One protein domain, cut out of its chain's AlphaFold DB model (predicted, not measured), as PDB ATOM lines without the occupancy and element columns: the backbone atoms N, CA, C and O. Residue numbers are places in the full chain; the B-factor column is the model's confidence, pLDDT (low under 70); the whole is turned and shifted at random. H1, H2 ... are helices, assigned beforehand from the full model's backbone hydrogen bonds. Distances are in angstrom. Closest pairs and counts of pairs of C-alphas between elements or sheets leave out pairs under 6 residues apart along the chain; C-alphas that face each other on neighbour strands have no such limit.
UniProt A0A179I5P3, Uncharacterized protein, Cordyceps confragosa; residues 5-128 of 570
ATOM      1  N   ASN A   5      92.760 122.367  76.934       89.94
ATOM      2  CA  ASN A   5      91.419 122.018  77.413       89.94
ATOM      3  C   ASN A   5      91.443 120.826  78.387       89.94
ATOM      4  O   ASN A   5      90.831 120.892  79.449       89.94
ATOM      5  N   THR A   6      92.195 119.768  78.070       92.19
ATOM      6  CA  THR A   6      92.386 118.582  78.925       92.19
ATOM      7  C   THR A   6      93.122 118.927  80.220       92.19
ATOM      8  O   THR A   6      92.777 118.419  81.284       92.19
ATOM      9  N   LEU A   7      94.114 119.819  80.155       92.75
ATOM     10  CA  LEU A   7      94.867 120.298  81.312       92.75
ATOM     11  C   LEU A   7      93.963 121.100  82.258       92.75
ATOM     12  O   LEU A   7      93.927 120.809  83.452       92.75
ATOM     13  N   LEU A   8      93.178 122.043  81.727       92.75
ATOM     14  CA  LEU A   8      92.195 122.807  82.502       92.75
ATOM     15  C   LEU A   8      91.094 121.909  83.084       92.75
ATOM     16  O   LEU A   8      90.713 122.104  84.237       92.75
ATOM     17  N   LEU A   9      90.620 120.905  82.340       93.25
ATOM     18  CA  LEU A   9      89.655 119.916  82.829       93.25
ATOM     19  C   LEU A   9      90.230 119.119  84.011       93.25
ATOM     20  O   LEU A   9      89.648 119.104  85.093       93.25
ATOM     21  N   ASN A  10      91.432 118.554  83.851       93.31
ATOM     22  CA  ASN A  10      92.131 117.833  84.918       93.31
ATOM     23  C   ASN A  10      92.392 118.730  86.147       93.31
ATOM     24  O   ASN A  10      92.221 118.284  87.282       93.31
ATOM     25  N   ALA A  11      92.756 120.000  85.948       92.88
ATOM     26  CA  ALA A  11      92.969 120.947  87.042       92.88
ATOM     27  C   ALA A  11      91.658 121.318  87.771       92.88
ATOM     28  O   ALA A  11      91.639 121.417  88.999       92.88
ATOM     29  N   ARG A  12      90.539 121.469  87.054       93.81
ATOM     30  CA  ARG A  12      89.222 121.729  87.661       93.81
ATOM     31  C   ARG A  12      88.699 120.519  88.427       93.81
ATOM     32  O   ARG A  12      88.403 120.626  89.614       93.81
ATOM     33  N   GLU A  13      88.598 119.381  87.750       92.62
ATOM     34  CA  GLU A  13      87.849 118.215  88.226       92.62
ATOM     35  C   GLU A  13      88.662 117.311  89.145       92.62
ATOM     36  O   GLU A  13      88.126 116.796  90.129       92.62
ATOM     37  N   ARG A  14      89.948 117.094  88.832       92.75
ATOM     38  CA  ARG A  14      90.806 116.124  89.534       92.75
ATOM     39  C   ARG A  14      91.628 116.786  90.636       92.75
ATOM     40  O   ARG A  14      91.592 116.301  91.761       92.75
ATOM     41  N   LEU A  15      92.273 117.920  90.340       91.69
ATOM     42  CA  LEU A  15      93.032 118.730  91.316       91.69
ATOM     43  C   LEU A  15      92.130 119.588  92.238       91.69
ATOM     44  O   LEU A  15      92.599 120.214  93.193       91.69
ATOM     45  N   GLY A  16      90.822 119.636  91.957       90.38
ATOM     46  CA  GLY A  16      89.834 120.351  92.769       90.38
ATOM     47  C   GLY A  16      89.944 121.877  92.682       90.38
ATOM     48  O   GLY A  16      89.570 122.579  93.624       90.38
ATOM     49  N   CYS A  17      90.494 122.413  91.590       90.56
ATOM     50  CA  CYS A  17      90.615 123.849  91.350       90.56
ATOM     51  C   CYS A  17      89.455 124.340  90.465       90.56
ATOM     52  O   CYS A  17      89.656 124.886  89.380       90.56
ATOM     53  N   SER A  18      88.218 124.130  90.925       88.50
ATOM     54  CA  SER A  18      86.977 124.417  90.182       88.50
ATOM     55  C   SER A  18      86.835 125.872  89.708       88.50
ATOM     56  O   SER A  18      86.183 126.124  88.699       88.50
ATOM     57  N   GLY A  19      87.471 126.826  90.397       87.12
ATOM     58  CA  GLY A  19      87.462 128.248  90.039       87.12
ATOM     59  C   GLY A  19      88.367 128.659  88.867       87.12
ATOM     60  O   GLY A  19      88.248 129.794  88.411       87.12
ATOM     61  N   LEU A  20      89.254 127.784  88.370       89.88
ATOM     62  CA  LEU A  20      90.192 128.118  87.287       89.88
ATOM     63  C   LEU A  20      89.454 128.374  85.971       89.88
ATOM     64  O   LEU A  20      88.920 127.445  85.365       89.88
ATOM     65  N   ARG A  21      89.470 129.602  85.457       88.44
ATOM     66  CA  ARG A  21      88.928 129.944  84.132       88.44
ATOM     67  C   ARG A  21      89.985 129.770  83.045       88.44
ATOM     68  O   ARG A  21      89.652 129.290  81.965       88.44
ATOM     69  N   ASN A  22      91.234 130.115  83.350       89.44
ATOM     70  CA  ASN A  22      92.376 130.116  82.433       89.44
ATOM     71  C   ASN A  22      93.676 129.620  83.122       89.44
ATOM     72  O   ASN A  22      93.667 129.274  84.303       89.44
ATOM     73  N   LEU A  23      94.791 129.562  82.381       86.44
ATOM     74  CA  LEU A  23      96.106 129.148  82.906       86.44
ATOM     75  C   LEU A  23      96.776 130.216  83.796       86.44
ATOM     76  O   LEU A  23      97.518 129.872  84.713       86.44
ATOM     77  N   GLY A  24      96.466 131.497  83.600       86.88
ATOM     78  CA  GLY A  24      96.900 132.577  84.490       86.88
ATOM     79  C   GLY A  24      96.319 132.451  85.904       86.88
ATOM     80  O   GLY A  24      97.013 132.713  86.881       86.88
ATOM     81  N   ASP A  25      95.085 131.961  86.051       89.62
ATOM     82  CA  ASP A  25      94.500 131.673  87.371       89.62
ATOM     83  C   ASP A  25      95.271 130.548  88.091       89.62
ATOM     84  O   ASP A  25      95.428 130.575  89.312       89.62
ATOM     85  N   LEU A  26      95.798 129.573  87.335       90.25
ATOM     86  CA  LEU A  26      96.648 128.508  87.872       90.25
ATOM     87  C   LEU A  26      97.965 129.111  88.373       90.25
ATOM     88  O   LEU A  26      98.393 128.817  89.488       90.25
ATOM     89  N   SER A  27      98.575 130.006  87.592       89.56
ATOM     90  CA  SER A  27      99.840 130.660  87.944       89.56
ATOM     91  C   SER A  27      99.738 131.611  89.138       89.56
ATOM     92  O   SER A  27     100.742 131.861  89.802       89.56
ATOM     93  N   GLN A  28      98.549 132.098  89.499       90.50
ATOM     94  CA  GLN A  28      98.360 132.856  90.744       90.50
ATOM     95  C   GLN A  28      98.556 131.988  91.998       90.50
ATOM     96  O   GLN A  28      98.949 132.506  93.047       90.50
ATOM     97  N   MET A  29      98.363 130.668  91.905       91.62
ATOM     98  CA  MET A  29      98.558 129.755  93.034       91.62
ATOM     99  C   MET A  29     100.029 129.696  93.475       91.62
ATOM    100  O   MET A  29     100.957 129.712  92.659       91.62
ATOM    101  N   ARG A  30     100.249 129.602  94.794       91.50
ATOM    102  CA  ARG A  30     101.573 129.325  95.374       91.50
ATOM    103  C   ARG A  30     101.975 127.877  95.093       91.50
ATOM    104  O   ARG A  30     101.115 126.998  95.076       91.50
ATOM    105  N   GLN A  31     103.279 127.645  94.959       94.25
ATOM    106  CA  GLN A  31     103.873 126.331  94.691       94.25
ATOM    107  C   GLN A  31     103.401 125.277  95.708       94.25
ATOM    108  O   GLN A  31     102.733 124.318  95.339       94.25
ATOM    109  N   GLU A  32     103.577 125.566  96.998       93.75
ATOM    110  CA  GLU A  32     103.134 124.730  98.126       93.75
ATOM    111  C   GLU A  32     101.629 124.400  98.096       93.75
ATOM    112  O   GLU A  32     101.204 123.324  98.509       93.75
ATOM    113  N   THR A  33     100.787 125.328  97.625       94.31
ATOM    114  CA  THR A  33      99.334 125.110  97.520       94.31
ATOM    115  C   THR A  33      98.994 124.162  96.374       94.31
ATOM    116  O   THR A  33      98.052 123.378  96.484       94.31
ATOM    117  N   LEU A  34      99.749 124.233  95.277       94.81
ATOM    118  CA  LEU A  34      99.614 123.328  94.143       94.81
ATOM    119  C   LEU A  34     100.097 121.917  94.518       94.81
ATOM    120  O   LEU A  34      99.377 120.952  94.288       94.81
ATOM    121  N   GLU A  35     101.251 121.813  95.180       95.31
ATOM    122  CA  GLU A  35     101.840 120.551  95.650       95.31
ATOM    123  C   GLU A  35     100.948 119.848  96.682       95.31
ATOM    124  O   GLU A  35     100.629 118.676  96.502       95.31
ATOM    125  N   LYS A  36     100.418 120.569  97.684       95.00
ATOM    126  CA  LYS A  36      99.430 120.013  98.634       95.00
ATOM    127  C   LYS A  36      98.179 119.473  97.934       95.00
ATOM    128  O   LYS A  36      97.644 118.440  98.333       95.00
ATOM    129  N   ARG A  37      97.714 120.142  96.873       94.50
ATOM    130  CA  ARG A  37      96.579 119.667  96.066       94.50
ATOM    131  C   ARG A  37      96.943 118.460  95.210       94.50
ATOM    132  O   ARG A  37      96.112 117.568  95.094       94.50
ATOM    133  N   PHE A  38      98.152 118.395  94.650       95.31
ATOM    134  CA  PHE A  38      98.626 117.207  93.940       95.31
ATOM    135  C   PHE A  38      98.701 115.997  94.873       95.31
ATOM    136  O   PHE A  38      98.204 114.943  94.492       95.31
ATOM    137  N   THR A  39      99.213 116.156  96.098       93.50
ATOM    138  CA  THR A  39      99.229 115.091  97.115       93.50
ATOM    139  C   THR A  39      97.805 114.634  97.458       93.50
ATOM    140  O   THR A  39      97.491 113.451  97.347       93.50
ATOM    141  N   GLY A  40      96.884 115.564  97.751       92.12
ATOM    142  CA  GLY A  40      95.475 115.223  98.008       92.12
ATOM    143  C   GLY A  40      94.742 114.589  96.812       92.12
ATOM    144  O   GLY A  40      93.829 113.784  96.995       92.12
ATOM    145  N   ALA A  41      95.149 114.909  95.580       93.44
ATOM    146  CA  ALA A  41      94.574 114.390  94.336       93.44
ATOM    147  C   ALA A  41      95.389 113.248  93.694       93.44
ATOM    148  O   ALA A  41      95.074 112.841  92.572       93.44
ATOM    149  N   GLN A  42      96.408 112.712  94.376       90.38
ATOM    150  CA  GLN A  42      97.368 111.754  93.808       90.38
ATOM    151  C   GLN A  42      96.690 110.473  93.296       90.38
ATOM    152  O   GLN A  42      97.077 109.930  92.269       90.38
ATOM    153  N   HIS A  43      95.604 110.046  93.944       90.19
ATOM    154  CA  HIS A  43      94.785 108.901  93.532       90.19
ATOM    155  C   HIS A  43      93.933 109.146  92.264       90.19
ATOM    156  O   HIS A  43      93.363 108.207  91.715       90.19
ATOM    157  N   ARG A  44      93.821 110.396  91.781       92.00
ATOM    158  CA  ARG A  44      93.005 110.798  90.609       92.00
ATOM    159  C   ARG A  44      93.853 111.286  89.432       92.00
ATOM    160  O   ARG A  44      93.351 111.394  88.306       92.00
ATOM    161  N   LEU A  45      95.116 111.623  89.685       92.31
ATOM    162  CA  LEU A  45      96.050 112.199  88.724       92.31
ATOM    163  C   LEU A  45      97.178 111.216  88.419       92.31
ATOM    164  O   LEU A  45      97.908 110.786  89.303       92.31
ATOM    165  N   THR A  46      97.363 110.908  87.138       92.50
ATOM    166  CA  THR A  46      98.562 110.197  86.687       92.50
ATOM    167  C   THR A  46      99.783 111.113  86.800       92.50
ATOM    168  O   THR A  46      99.663 112.338  86.708       92.50
ATOM    169  N   VAL A  47     100.979 110.525  86.900       92.38
ATOM    170  CA  VAL A  47     102.257 111.265  86.870       92.38
ATOM    171  C   VAL A  47     102.341 112.186  85.643       92.38
ATOM    172  O   VAL A  47     102.788 113.325  85.755       92.38
ATOM    173  N   ARG A  48     101.826 111.736  84.487       93.00
ATOM    174  CA  ARG A  48     101.710 112.545  83.263       93.00
ATOM    175  C   ARG A  48     100.830 113.780  83.463       93.00
ATOM    176  O   ARG A  48     101.257 114.873  83.107       93.00
ATOM    177  N   ASN A  49      99.633 113.624  84.030       93.75
ATOM    178  CA  ASN A  49      98.697 114.736  84.219       93.75
ATOM    179  C   ASN A  49      99.257 115.759  85.222       93.75
ATOM    180  O   ASN A  49      99.179 116.964  84.977       93.75
ATOM    181  N   THR A  50      99.859 115.286  86.320       94.81
ATOM    182  CA  THR A  50     100.553 116.130  87.305       94.81
ATOM    183  C   THR A  50     101.689 116.911  86.652       94.81
ATOM    184  O   THR A  50     101.731 118.134  86.768       94.81
ATOM    185  N   LEU A  51     102.551 116.236  85.882       95.31
ATOM    186  CA  LEU A  51     103.623 116.876  85.123       95.31
ATOM    187  C   LEU A  51     103.081 117.922  84.137       95.31
ATOM    188  O   LEU A  51     103.607 119.032  84.093       95.31
ATOM    189  N   SER A  52     102.014 117.619  83.389       94.88
ATOM    190  CA  SER A  52     101.392 118.572  82.460       94.88
ATOM    191  C   SER A  52     100.912 119.841  83.172       94.88
ATOM    192  O   SER A  52     101.293 120.946  82.783       94.88
ATOM    193  N   ILE A  53     100.116 119.693  84.239       94.88
ATOM    194  CA  ILE A  53      99.574 120.827  85.004       94.88
ATOM    195  C   ILE A  53     100.710 121.632  85.645       94.88
ATOM    196  O   ILE A  53     100.719 122.860  85.556       94.88
ATOM    197  N   TYR A  54     101.693 120.963  86.253       95.62
ATOM    198  CA  TYR A  54     102.777 121.645  86.958       95.62
ATOM    199  C   TYR A  54     103.755 122.340  85.997       95.62
ATOM    200  O   TYR A  54     104.317 123.382  86.333       95.62
ATOM    201  N   THR A  55     103.924 121.819  84.777       95.00
ATOM    202  CA  THR A  55     104.695 122.495  83.720       95.00
ATOM    203  C   THR A  55     103.976 123.751  83.231       95.00
ATOM    204  O   THR A  55     104.616 124.788  83.085       95.00
ATOM    205  N   ALA A  56     102.652 123.709  83.032       93.75
ATOM    206  CA  ALA A  56     101.889 124.898  82.641       93.75
ATOM    207  C   ALA A  56     101.858 125.974  83.742       93.75
ATOM    208  O   ALA A  56     101.959 127.161  83.440       93.75
ATOM    209  N   TRP A  57     101.800 125.572  85.018       94.56
ATOM    210  CA  TRP A  57     101.993 126.492  86.144       94.56
ATOM    211  C   TRP A  57     103.370 127.173  86.091       94.56
ATOM    212  O   TRP A  57     103.446 128.398  86.183       94.56
ATOM    213  N   LEU A  58     104.446 126.396  85.895       93.62
ATOM    214  CA  LEU A  58     105.808 126.933  85.824       93.62
ATOM    215  C   LEU A  58     105.991 127.857  84.613       93.62
ATOM    216  O   LEU A  58     106.657 128.881  84.734       93.62
ATOM    217  N   TRP A  59     105.385 127.520  83.472       91.44
ATOM    218  CA  TRP A  59     105.418 128.323  82.249       91.44
ATOM    219  C   TRP A  59     104.917 129.747  82.495       91.44
ATOM    220  O   TRP A  59     105.646 130.713  82.292       91.44
ATOM    221  N   GLU A  60     103.695 129.867  83.011       89.62
ATOM    222  CA  GLU A  60     103.069 131.149  83.339       89.62
ATOM    223  C   GLU A  60     103.832 131.890  84.456       89.62
ATOM    224  O   GLU A  60     104.053 133.100  84.374       89.62
ATOM    225  N   LYS A  61     104.302 131.171  85.489       88.75
ATOM    226  CA  LYS A  61     105.116 131.756  86.570       88.75
ATOM    227  C   LYS A  61     106.433 132.344  86.074       88.75
ATOM    228  O   LYS A  61     106.816 133.421  86.532       88.75
ATOM    229  N   ALA A  62     107.119 131.670  85.154       86.44
ATOM    230  CA  ALA A  62     108.441 132.070  84.675       86.44
ATOM    231  C   ALA A  62     108.457 133.442  83.983       86.44
ATOM    232  O   ALA A  62     109.492 134.106  83.979       86.44
ATOM    233  N   PHE A  63     107.320 133.881  83.438       81.00
ATOM    234  CA  PHE A  63     107.161 135.206  82.833       81.00
ATOM    235  C   PHE A  63     106.648 136.282  83.799       81.00
ATOM    236  O   PHE A  63     106.775 137.469  83.504       81.00
ATOM    237  N   ALA A  64     106.086 135.887  84.944       81.25
ATOM    238  CA  ALA A  64     105.555 136.797  85.959       81.25
ATOM    239  C   ALA A  64     106.542 137.093  87.108       81.25
ATOM    240  O   ALA A  64     106.300 138.004  87.899       81.25
ATOM    241  N   MET A  65     107.623 136.316  87.241       79.25
ATOM    242  CA  MET A  65     108.551 136.371  88.380       79.25
ATOM    243  C   MET A  65     109.916 136.977  88.039       79.25
ATOM    244  O   MET A  65     110.382 136.938  86.901       79.25
ATOM    245  N   ALA A  66     110.595 137.511  89.060       76.06
ATOM    246  CA  ALA A  66     111.963 137.994  88.924       76.06
ATOM    247  C   ALA A  66     112.952 136.820  88.708       76.06
ATOM    248  O   ALA A  66     112.782 135.755  89.308       76.06
ATOM    249  N   PRO A  67     114.038 136.999  87.924       72.88
ATOM    250  CA  PRO A  67     114.952 135.899  87.586       72.88
ATOM    251  C   PRO A  67     115.673 135.244  88.773       72.88
ATOM    252  O   PRO A  67     116.120 134.107  88.649       72.88
ATOM    253  N   LYS A  68     115.819 135.954  89.902       77.38
ATOM    254  CA  LYS A  68     116.494 135.444  91.108       77.38
ATOM    255  C   LYS A  68     115.655 134.368  91.803       77.38
ATOM    256  O   LYS A  68     116.157 133.285  92.084       77.38
ATOM    257  N   ASP A  69     114.370 134.649  91.992       84.19
ATOM    258  CA  ASP A  69     113.432 133.759  92.685       84.19
ATOM    259  C   ASP A  69     113.063 132.554  91.806       84.19
ATOM    260  O   ASP A  69     112.847 131.445  92.297       84.19
ATOM    261  N   LEU A  70     113.063 132.752  90.482       88.12
ATOM    262  CA  LEU A  70     112.779 131.709  89.498       88.12
ATOM    263  C   LEU A  70     113.716 130.494  89.627       88.12
ATOM    264  O   LEU A  70     113.263 129.368  89.441       88.12
ATOM    265  N   HIS A  71     114.991 130.685  89.984       88.38
ATOM    266  CA  HIS A  71     115.934 129.570  90.143       88.38
ATOM    267  C   HIS A  71     115.522 128.613  91.274       88.38
ATOM    268  O   HIS A  71     115.531 127.400  91.072       88.38
ATOM    269  N   GLN A  72     115.098 129.159  92.420       90.06
ATOM    270  CA  GLN A  72     114.625 128.390  93.580       90.06
ATOM    271  C   GLN A  72     113.268 127.721  93.311       90.06
ATOM    272  O   GLN A  72     113.011 126.609  93.773       90.06
ATOM    273  N   VAL A  73     112.397 128.382  92.539       92.06
ATOM    274  CA  VAL A  73     111.116 127.801  92.103       92.06
ATOM    275  C   VAL A  73     111.344 126.587  91.202       92.06
ATOM    276  O   VAL A  73     110.708 125.554  91.423       92.06
ATOM    277  N   ILE A  74     112.261 126.683  90.227       92.88
ATOM    278  CA  ILE A  74     112.628 125.554  89.354       92.88
ATOM    279  C   ILE A  74     113.271 124.433  90.182       92.88
ATOM    280  O   ILE A  74     112.932 123.275  89.966       92.88
ATOM    281  N   GLU A  75     114.097 124.750  91.180       92.38
ATOM    282  CA  GLU A  75     114.758 123.740  92.015       92.38
ATOM    283  C   GLU A  75     113.738 122.906  92.802       92.38
ATOM    284  O   GLU A  75     113.716 121.676  92.699       92.38
ATOM    285  N   LYS A  76     112.810 123.573  93.502       93.56
ATOM    286  CA  LYS A  76     111.689 122.912  94.189       93.56
ATOM    287  C   LYS A  76     110.804 122.122  93.218       93.56
ATOM    288  O   LYS A  76     110.423 120.995  93.519       93.56
ATOM    289  N   TRP A  77     110.539 122.667  92.028       95.06
ATOM    290  CA  TRP A  77     109.757 122.007  90.974       95.06
ATOM    291  C   TRP A  77     110.435 120.717  90.481       95.06
ATOM    292  O   TRP A  77     109.790 119.671  90.400       95.06
ATOM    293  N   CYS A  78     111.746 120.756  90.223       94.50
ATOM    294  CA  CYS A  78     112.558 119.598  89.853       94.50
ATOM    295  C   CYS A  78     112.564 118.529  90.955       94.50
ATOM    296  O   CYS A  78     112.370 117.349  90.660       94.50
ATOM    297  N   MET A  79     112.743 118.937  92.215       93.19
ATOM    298  CA  MET A  79     112.756 118.033  93.369       93.19
ATOM    299  C   MET A  79     111.397 117.362  93.607       93.19
ATOM    300  O   MET A  79     111.343 116.145  93.790       93.19
ATOM    301  N   TYR A  80     110.295 118.112  93.528       94.50
ATOM    302  CA  TYR A  80     108.946 117.555  93.651       94.50
ATOM    303  C   TYR A  80     108.637 116.565  92.521       94.50
ATOM    304  O   TYR A  80     108.192 115.442  92.771       94.50
ATOM    305  N   LEU A  81     108.929 116.943  91.269       94.56
ATOM    306  CA  LEU A  81     108.734 116.061  90.117       94.56
ATOM    307  C   LEU A  81     109.579 114.784  90.216       94.56
ATOM    308  O   LEU A  81     109.103 113.699  89.881       94.56
ATOM    309  N   TRP A  82     110.812 114.889  90.711       92.94
ATOM    310  CA  TRP A  82     111.647 113.727  90.992       92.94
ATOM    311  C   TRP A  82     111.027 112.801  92.050       92.94
ATOM    312  O   TRP A  82     111.029 111.579  91.865       92.94
ATOM    313  N   GLY A  83     110.456 113.376  93.115       91.94
ATOM    314  CA  GLY A  83     109.767 112.660  94.193       91.94
ATOM    315  C   GLY A  83     108.558 111.850  93.718       91.94
ATOM    316  O   GLY A  83     108.446 110.676  94.058       91.94
ATOM    317  N   ILE A  84     107.714 112.414  92.841       90.75
ATOM    318  CA  ILE A  84     106.581 111.685  92.225       90.75
ATOM    319  C   ILE A  84     107.006 110.694  91.122       90.75
ATOM    320  O   ILE A  84     106.166 110.098  90.449       90.75
ATOM    321  N   GLY A  85     108.312 110.529  90.903       91.38
ATOM    322  CA  GLY A  85     108.876 109.544  89.994       91.38
ATOM    323  C   GLY A  85     109.200 110.045  88.584       91.38
ATOM    324  O   GLY A  85     109.714 109.249  87.787       91.38
ATOM    325  N   CYS A  86     108.985 111.326  88.257       93.31
ATOM    326  CA  CYS A  86     109.359 111.855  86.947       93.31
ATOM    327  C   CYS A  86     110.871 111.731  86.699       93.31
ATOM    328  O   CYS A  86     111.704 111.891  87.594       93.31
ATOM    329  N   THR A  87     111.241 111.452  85.453       92.50
ATOM    330  CA  THR A  87     112.629 111.511  84.993       92.50
ATOM    331  C   THR A  87     112.939 112.904  84.456       92.50
ATOM    332  O   THR A  87     112.045 113.622  83.996       92.50
ATOM    333  N   ARG A  88     114.229 113.258  84.454       92.50
ATOM    334  CA  ARG A  88     114.743 114.485  83.830       92.50
ATOM    335  C   ARG A  88     114.233 114.659  82.399       92.50
ATOM    336  O   ARG A  88     113.815 115.751  82.035       92.50
ATOM    337  N   GLU A  89     114.234 113.588  81.605       91.69
ATOM    338  CA  GLU A  89     113.829 113.673  80.201       91.69
ATOM    339  C   GLU A  89     112.323 113.895  80.039       91.69
ATOM    340  O   GLU A  89     111.929 114.713  79.216       91.69
ATOM    341  N   MET A  90     111.471 113.286  80.877       92.75
ATOM    342  CA  MET A  90     110.036 113.605  80.862       92.75
ATOM    343  C   MET A  90     109.780 115.081  81.191       92.75
ATOM    344  O   MET A  90     108.978 115.719  80.511       92.75
ATOM    345  N   ALA A  91     110.485 115.646  82.175       93.19
ATOM    346  CA  ALA A  91     110.366 117.064  82.514       93.19
ATOM    347  C   ALA A  91     110.905 117.990  81.407       93.19
ATOM    348  O   ALA A  91     110.270 118.995  81.084       93.19
ATOM    349  N   ARG A  92     112.028 117.627  80.771       91.62
ATOM    350  CA  ARG A  92     112.602 118.358  79.630       91.62
ATOM    351  C   ARG A  92     111.652 118.356  78.429       91.62
ATOM    352  O   ARG A  92     111.354 119.416  77.885       91.62
ATOM    353  N   VAL A  93     111.124 117.186  78.062       92.31
ATOM    354  CA  VAL A  93     110.137 117.024  76.982       92.31
ATOM    355  C   VAL A  93     108.848 117.779  77.303       92.31
ATOM    356  O   VAL A  93     108.315 118.455  76.425       92.31
ATOM    357  N   ALA A  94     108.362 117.733  78.547       93.06
ATOM    358  CA  ALA A  94     107.185 118.497  78.955       93.06
ATOM    359  C   ALA A  94     107.410 120.011  78.826       93.06
ATOM    360  O   ALA A  94     106.548 120.692  78.274       93.06
ATOM    361  N   TRP A  95     108.571 120.528  79.243       92.81
ATOM    362  CA  TRP A  95     108.936 121.940  79.086       92.81
ATOM    363  C   TRP A  95     109.009 122.369  77.612       92.81
ATOM    364  O   TRP A  95     108.411 123.374  77.226       92.81
ATOM    365  N   THR A  96     109.668 121.584  76.753       90.94
ATOM    366  CA  THR A  96     109.730 121.864  75.308       90.94
ATOM    367  C   THR A  96     108.350 121.780  74.641       90.94
ATOM    368  O   THR A  96     108.036 122.598  73.781       90.94
ATOM    369  N   GLN A  97     107.487 120.851  75.059       91.19
ATOM    370  CA  GLN A  97     106.101 120.789  74.581       91.19
ATOM    371  C   GLN A  97     105.249 121.956  75.108       91.19
ATOM    372  O   GLN A  97     104.408 122.472  74.380       91.19
ATOM    373  N   ALA A  98     105.471 122.427  76.337       89.25
ATOM    374  CA  ALA A  98     104.807 123.626  76.847       89.25
ATOM    375  C   ALA A  98     105.146 124.853  75.983       89.25
ATOM    376  O   ALA A  98     104.247 125.615  75.641       89.25
ATOM    377  N   GLN A  99     106.400 124.976  75.532       87.75
ATOM    378  CA  GLN A  99     106.824 126.034  74.612       87.75
ATOM    379  C   GLN A  99     106.089 126.019  73.269       87.75
ATOM    380  O   GLN A  99     105.734 127.087  72.768       87.75
ATOM    381  N   THR A 100     105.826 124.845  72.690       87.62
ATOM    382  CA  THR A 100     105.075 124.757  71.427       87.62
ATOM    383  C   THR A 100     103.569 124.937  71.618       87.62
ATOM    384  O   THR A 100     102.907 125.462  70.728       87.62
ATOM    385  N   MET A 101     103.018 124.524  72.765       86.94
ATOM    386  CA  MET A 101     101.568 124.489  73.002       86.94
ATOM    387  C   MET A 101     100.997 125.757  73.639       86.94
ATOM    388  O   MET A 101      99.885 126.155  73.303       86.94
ATOM    389  N   LEU A 102     101.723 126.363  74.579       82.69
ATOM    390  CA  LEU A 102     101.320 127.591  75.278       82.69
ATOM    391  C   LEU A 102     101.828 128.850  74.558       82.69
ATOM    392  O   LEU A 102     101.364 129.954  74.834       82.69
ATOM    393  N   GLY A 103     102.747 128.664  73.605       75.94
ATOM    394  CA  GLY A 103     103.288 129.707  72.747       75.94
ATOM    395  C   GLY A 103     104.231 130.669  73.464       75.94
ATOM    396  O   GLY A 103     104.360 130.701  74.689       75.94
ATOM    397  N   SER A 104     104.905 131.494  72.670       62.44
ATOM    398  CA  SER A 104     105.694 132.615  73.166       62.44
ATOM    399  C   SER A 104     104.763 133.677  73.760       62.44
ATOM    400  O   SER A 104     104.198 134.487  73.024       62.44
ATOM    401  N   MET A 105     104.621 133.686  75.091       57.12
ATOM    402  CA  MET A 105     103.917 134.760  75.801       57.12
ATOM    403  C   MET A 105     104.489 136.123  75.381       57.12
ATOM    404  O   MET A 105     105.716 136.259  75.330       57.12
ATOM    405  N   PRO A 106     103.652 137.134  75.080       49.91
ATOM    406  CA  PRO A 106     104.115 138.438  74.625       49.91
ATOM    407  C   PRO A 106     104.704 139.235  75.796       49.91
ATOM    408  O   PRO A 106     104.060 140.111  76.373       49.91
ATOM    409  N   VAL A 107     105.955 138.934  76.153       47.94
ATOM    410  CA  VAL A 107     106.699 139.697  77.159       47.94
ATOM    411  C   VAL A 107     106.967 141.095  76.614       47.94
ATOM    412  O   VAL A 107     107.689 141.289  75.633       47.94
ATOM    413  N   THR A 108     106.410 142.099  77.282       46.25
ATOM    414  CA  THR A 108     106.684 143.505  76.994       46.25
ATOM    415  C   THR A 108     108.160 143.832  77.232       46.25
ATOM    416  O   THR A 108     108.591 143.928  78.375       46.25
ATOM    417  N   ARG A 109     108.904 144.047  76.135       45.28
ATOM    418  CA  ARG A 109     110.203 144.749  76.039       45.28
ATOM    419  C   ARG A 109     111.212 144.502  77.179       45.28
ATOM    420  O   ARG A 109     111.218 145.242  78.157       45.28
ATOM    421  N   SER A 110     112.179 143.603  76.964       50.25
ATOM    422  CA  SER A 110     113.616 143.883  77.248       50.25
ATOM    423  C   SER A 110     114.548 142.682  77.062       50.25
ATOM    424  O   SER A 110     115.713 142.889  76.737       50.25
ATOM    425  N   ALA A 111     114.074 141.445  77.234       49.44
ATOM    426  CA  ALA A 111     114.913 140.248  77.128       49.44
ATOM    427  C   ALA A 111     114.604 139.430  75.857       49.44
ATOM    428  O   ALA A 111     113.428 139.216  75.555       49.44
ATOM    429  N   PRO A 112     115.617 138.909  75.133       60.31
ATOM    430  CA  PRO A 112     115.394 137.941  74.064       60.31
ATOM    431  C   PRO A 112     114.808 136.654  74.657       60.31
ATOM    432  O   PRO A 112     115.474 135.915  75.383       60.31
ATOM    433  N   GLN A 113     113.539 136.393  74.344       60.84
ATOM    434  CA  GLN A 113     112.720 135.334  74.943       60.84
ATOM    435  C   GLN A 113     113.375 133.942  74.880       60.84
ATOM    436  O   GLN A 113     113.342 133.195  75.858       60.84
ATOM    437  N   GLY A 114     114.068 133.629  73.779       65.94
ATOM    438  CA  GLY A 114     114.841 132.392  73.630       65.94
ATOM    439  C   GLY A 114     115.909 132.189  74.714       65.94
ATOM    440  O   GLY A 114     116.075 131.074  75.201       65.94
ATOM    441  N   THR A 115     116.574 133.252  75.181       77.44
ATOM    442  CA  THR A 115     117.579 133.158  76.253       77.44
ATOM    443  C   THR A 115     116.954 132.761  77.590       77.44
ATOM    444  O   THR A 115     117.569 131.997  78.332       77.44
ATOM    445  N   LEU A 116     115.738 133.226  77.902       79.50
ATOM    446  CA  LEU A 116     115.035 132.802  79.115       79.50
ATOM    447  C   LEU A 116     114.623 131.325  79.015       79.50
ATOM    448  O   LEU A 116     114.903 130.559  79.934       79.50
ATOM    449  N   HIS A 117     114.063 130.893  77.879       79.75
ATOM    450  CA  HIS A 117     113.704 129.484  77.664       79.75
ATOM    451  C   HIS A 117     114.900 128.538  77.728       79.75
ATOM    452  O   HIS A 117     114.802 127.492  78.369       79.75
ATOM    453  N   MET A 118     116.031 128.909  77.122       81.12
ATOM    454  CA  MET A 118     117.260 128.117  77.204       81.12
ATOM    455  C   MET A 118     117.827 128.091  78.627       81.12
ATOM    456  O   MET A 118     118.251 127.031  79.077       81.12
ATOM    457  N   LYS A 119     117.778 129.206  79.373       85.56
ATOM    458  CA  LYS A 119     118.195 129.234  80.788       85.56
ATOM    459  C   LYS A 119     117.309 128.367  81.679       85.56
ATOM    460  O   LYS A 119     117.843 127.656  82.525       85.56
ATOM    461  N   ILE A 120     115.989 128.375  81.485       86.12
ATOM    462  CA  ILE A 120     115.070 127.519  82.253       86.12
ATOM    463  C   ILE A 120     115.255 126.051  81.857       86.12
ATOM    464  O   ILE A 120     115.432 125.213  82.733       86.12
ATOM    465  N   GLY A 121     115.317 125.737  80.559       86.44
ATOM    466  CA  GLY A 121     115.575 124.377  80.076       86.44
ATOM    467  C   GLY A 121     116.908 123.814  80.582       86.44
ATOM    468  O   GLY A 121     116.954 122.677  81.045       86.44
ATOM    469  N   SER A 122     117.967 124.631  80.581       87.00
ATOM    470  CA  SER A 122     119.272 124.285  81.158       87.00
ATOM    471  C   SER A 122     119.217 124.143  82.686       87.00
ATOM    472  O   SER A 122     119.807 123.214  83.235       87.00
ATOM    473  N   SER A 123     118.459 124.994  83.386       87.06
ATOM    474  CA  SER A 123     118.245 124.858  84.836       87.06
ATOM    475  C   SER A 123     117.536 123.544  85.165       87.06
ATOM    476  O   SER A 123     118.012 122.808  86.022       87.06
ATOM    477  N   ILE A 124     116.491 123.181  84.412       88.00
ATOM    478  CA  ILE A 124     115.799 121.890  84.527       88.00
ATOM    479  C   ILE A 124     116.783 120.730  84.303       88.00
ATOM    480  O   ILE A 124     116.828 119.801  85.110       88.00
ATOM    481  N   THR A 125     117.625 120.761  83.263       86.31
ATOM    482  CA  THR A 125     118.598 119.672  83.048       86.31
ATOM    483  C   THR A 125     119.662 119.578  84.140       86.31
ATOM    484  O   THR A 125     120.143 118.476  84.398       86.31
ATOM    485  N   ASN A 126     120.013 120.689  84.789       86.75
ATOM    486  CA  ASN A 126     121.080 120.736  85.791       86.75
ATOM    487  C   ASN A 126     120.581 120.419  87.212       86.75
ATOM    488  O   ASN A 126     121.292 119.759  87.963       86.75
ATOM    489  N   GLN A 127     119.371 120.858  87.571       85.38
ATOM    490  CA  GLN A 127     118.799 120.714  88.917       85.38
ATOM    491  C   GLN A 127     118.066 119.384  89.137       85.38
ATOM    492  O   GLN A 127     117.875 118.971  90.277       85.38
ATOM    493  N   PHE A 128     117.661 118.673  88.076       85.50
ATOM    494  CA  PHE A 128     117.095 117.330  88.233       85.50
ATOM    495  C   PHE A 128     118.134 116.361  88.827       85.50
ATOM    496  O   PHE A 128     119.192 116.199  88.207       85.50
TER     497      PHE A 128
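What this domain is: This is residues 5 to 128 of the 570 residues of an uncharacterized protein of Cordyceps confragosa (UniProt A0A179I5P3). One long helix, H4, runs through the middle of a cluster of helices: H3 and H5 lie nearly along it, the three making a triangle, while H1 and H2 cross it on one side and H6 crosses it on another. H7 packs on both H5 and H6, and the long link before it, residues 102 to 112, loops round at one end of the longest axis. The printed part has 124 residues with seven named helices, H1 to H7 in order along the chain, and no named strand; the class is all helix. The whole is compact, with a radius of gyration of the C-alphas of 13.7 A and spans of 41 by 29 by 24 A.

Where its parts are: H4, residues 47 to 64, is the longest helix at 25.8 A, from C-alpha 47 at (102.257, 111.265, 86.870) to C-alpha 64 at (105.555, 136.797, 85.959). H5, residues 67 to 83, measures 24.7 A. H6, residues 88 to 101, measures 19.8 A, and H7, residues 113 to 127, measures 21.1 A and ends with C-alpha 127 at (118.799, 120.714, 88.917). H1, residues 5 to 13, begins with C-alpha 5 at (91.419, 122.018, 77.413) and measures 12.0 A. H2, residues 23 to 28, measures 9.0 A, and H3, residues 31 to 40, measures 14.3 A.

How they stand to each other: H4 is the hub, touching four helices. With residues 49 to 53 alone it touches H1, about perpendicular at 78 degrees; their closest C-alphas, Leu 7 and Ile 53, are 6.0 A apart. With residues 56 to 61 alone it touches H2, only just about perpendicular at 71 degrees, the closest C-alphas being those of Ser 27 and Trp 57, 5.0 A apart. With residues 51 to 59 alone it touches H6 at a steep tilt of 60 degrees, the closest C-alphas being those of Thr 55 and Trp 95, 6.3 A apart. H4 and H5 form a helical hairpin at a shallow tilt of 4 degrees, opposite ways, but only just touch, with 3 pairs of C-alphas within 8 A; the closest, Ala 62 and Leu 70, are 6.5 A apart. H3 is close to H4 but not clearly touching, the closest C-alphas, Phe 38 and Thr 50, being 7.0 A apart. H7 touches H5 at a steep tilt of 44 degrees, with the C-alphas of Glu 75 and Gln 127 closest at 5.9 A. H6 and H7 form a second helical hairpin, at a shallow tilt of 18 degrees; the closest C-alphas, Arg 88 and Thr 125, are 6.5 A apart. H1 and H7 are apart. Every O i to N i+4 pair is within hydrogen-bond range in H1, H2, H3, H6 and H7; in H4 it is 13 of 14 and in H5 11 of 13.

The domain as a whole: The C-alphas farthest apart, His 43 and Ser 110, are 42.9 A apart. The printed part has no cut. The link from H6 to H7 is long, with 11 residues. The mean pLDDT of the printed part is 86.8, and residues 104 to 114 are under 70.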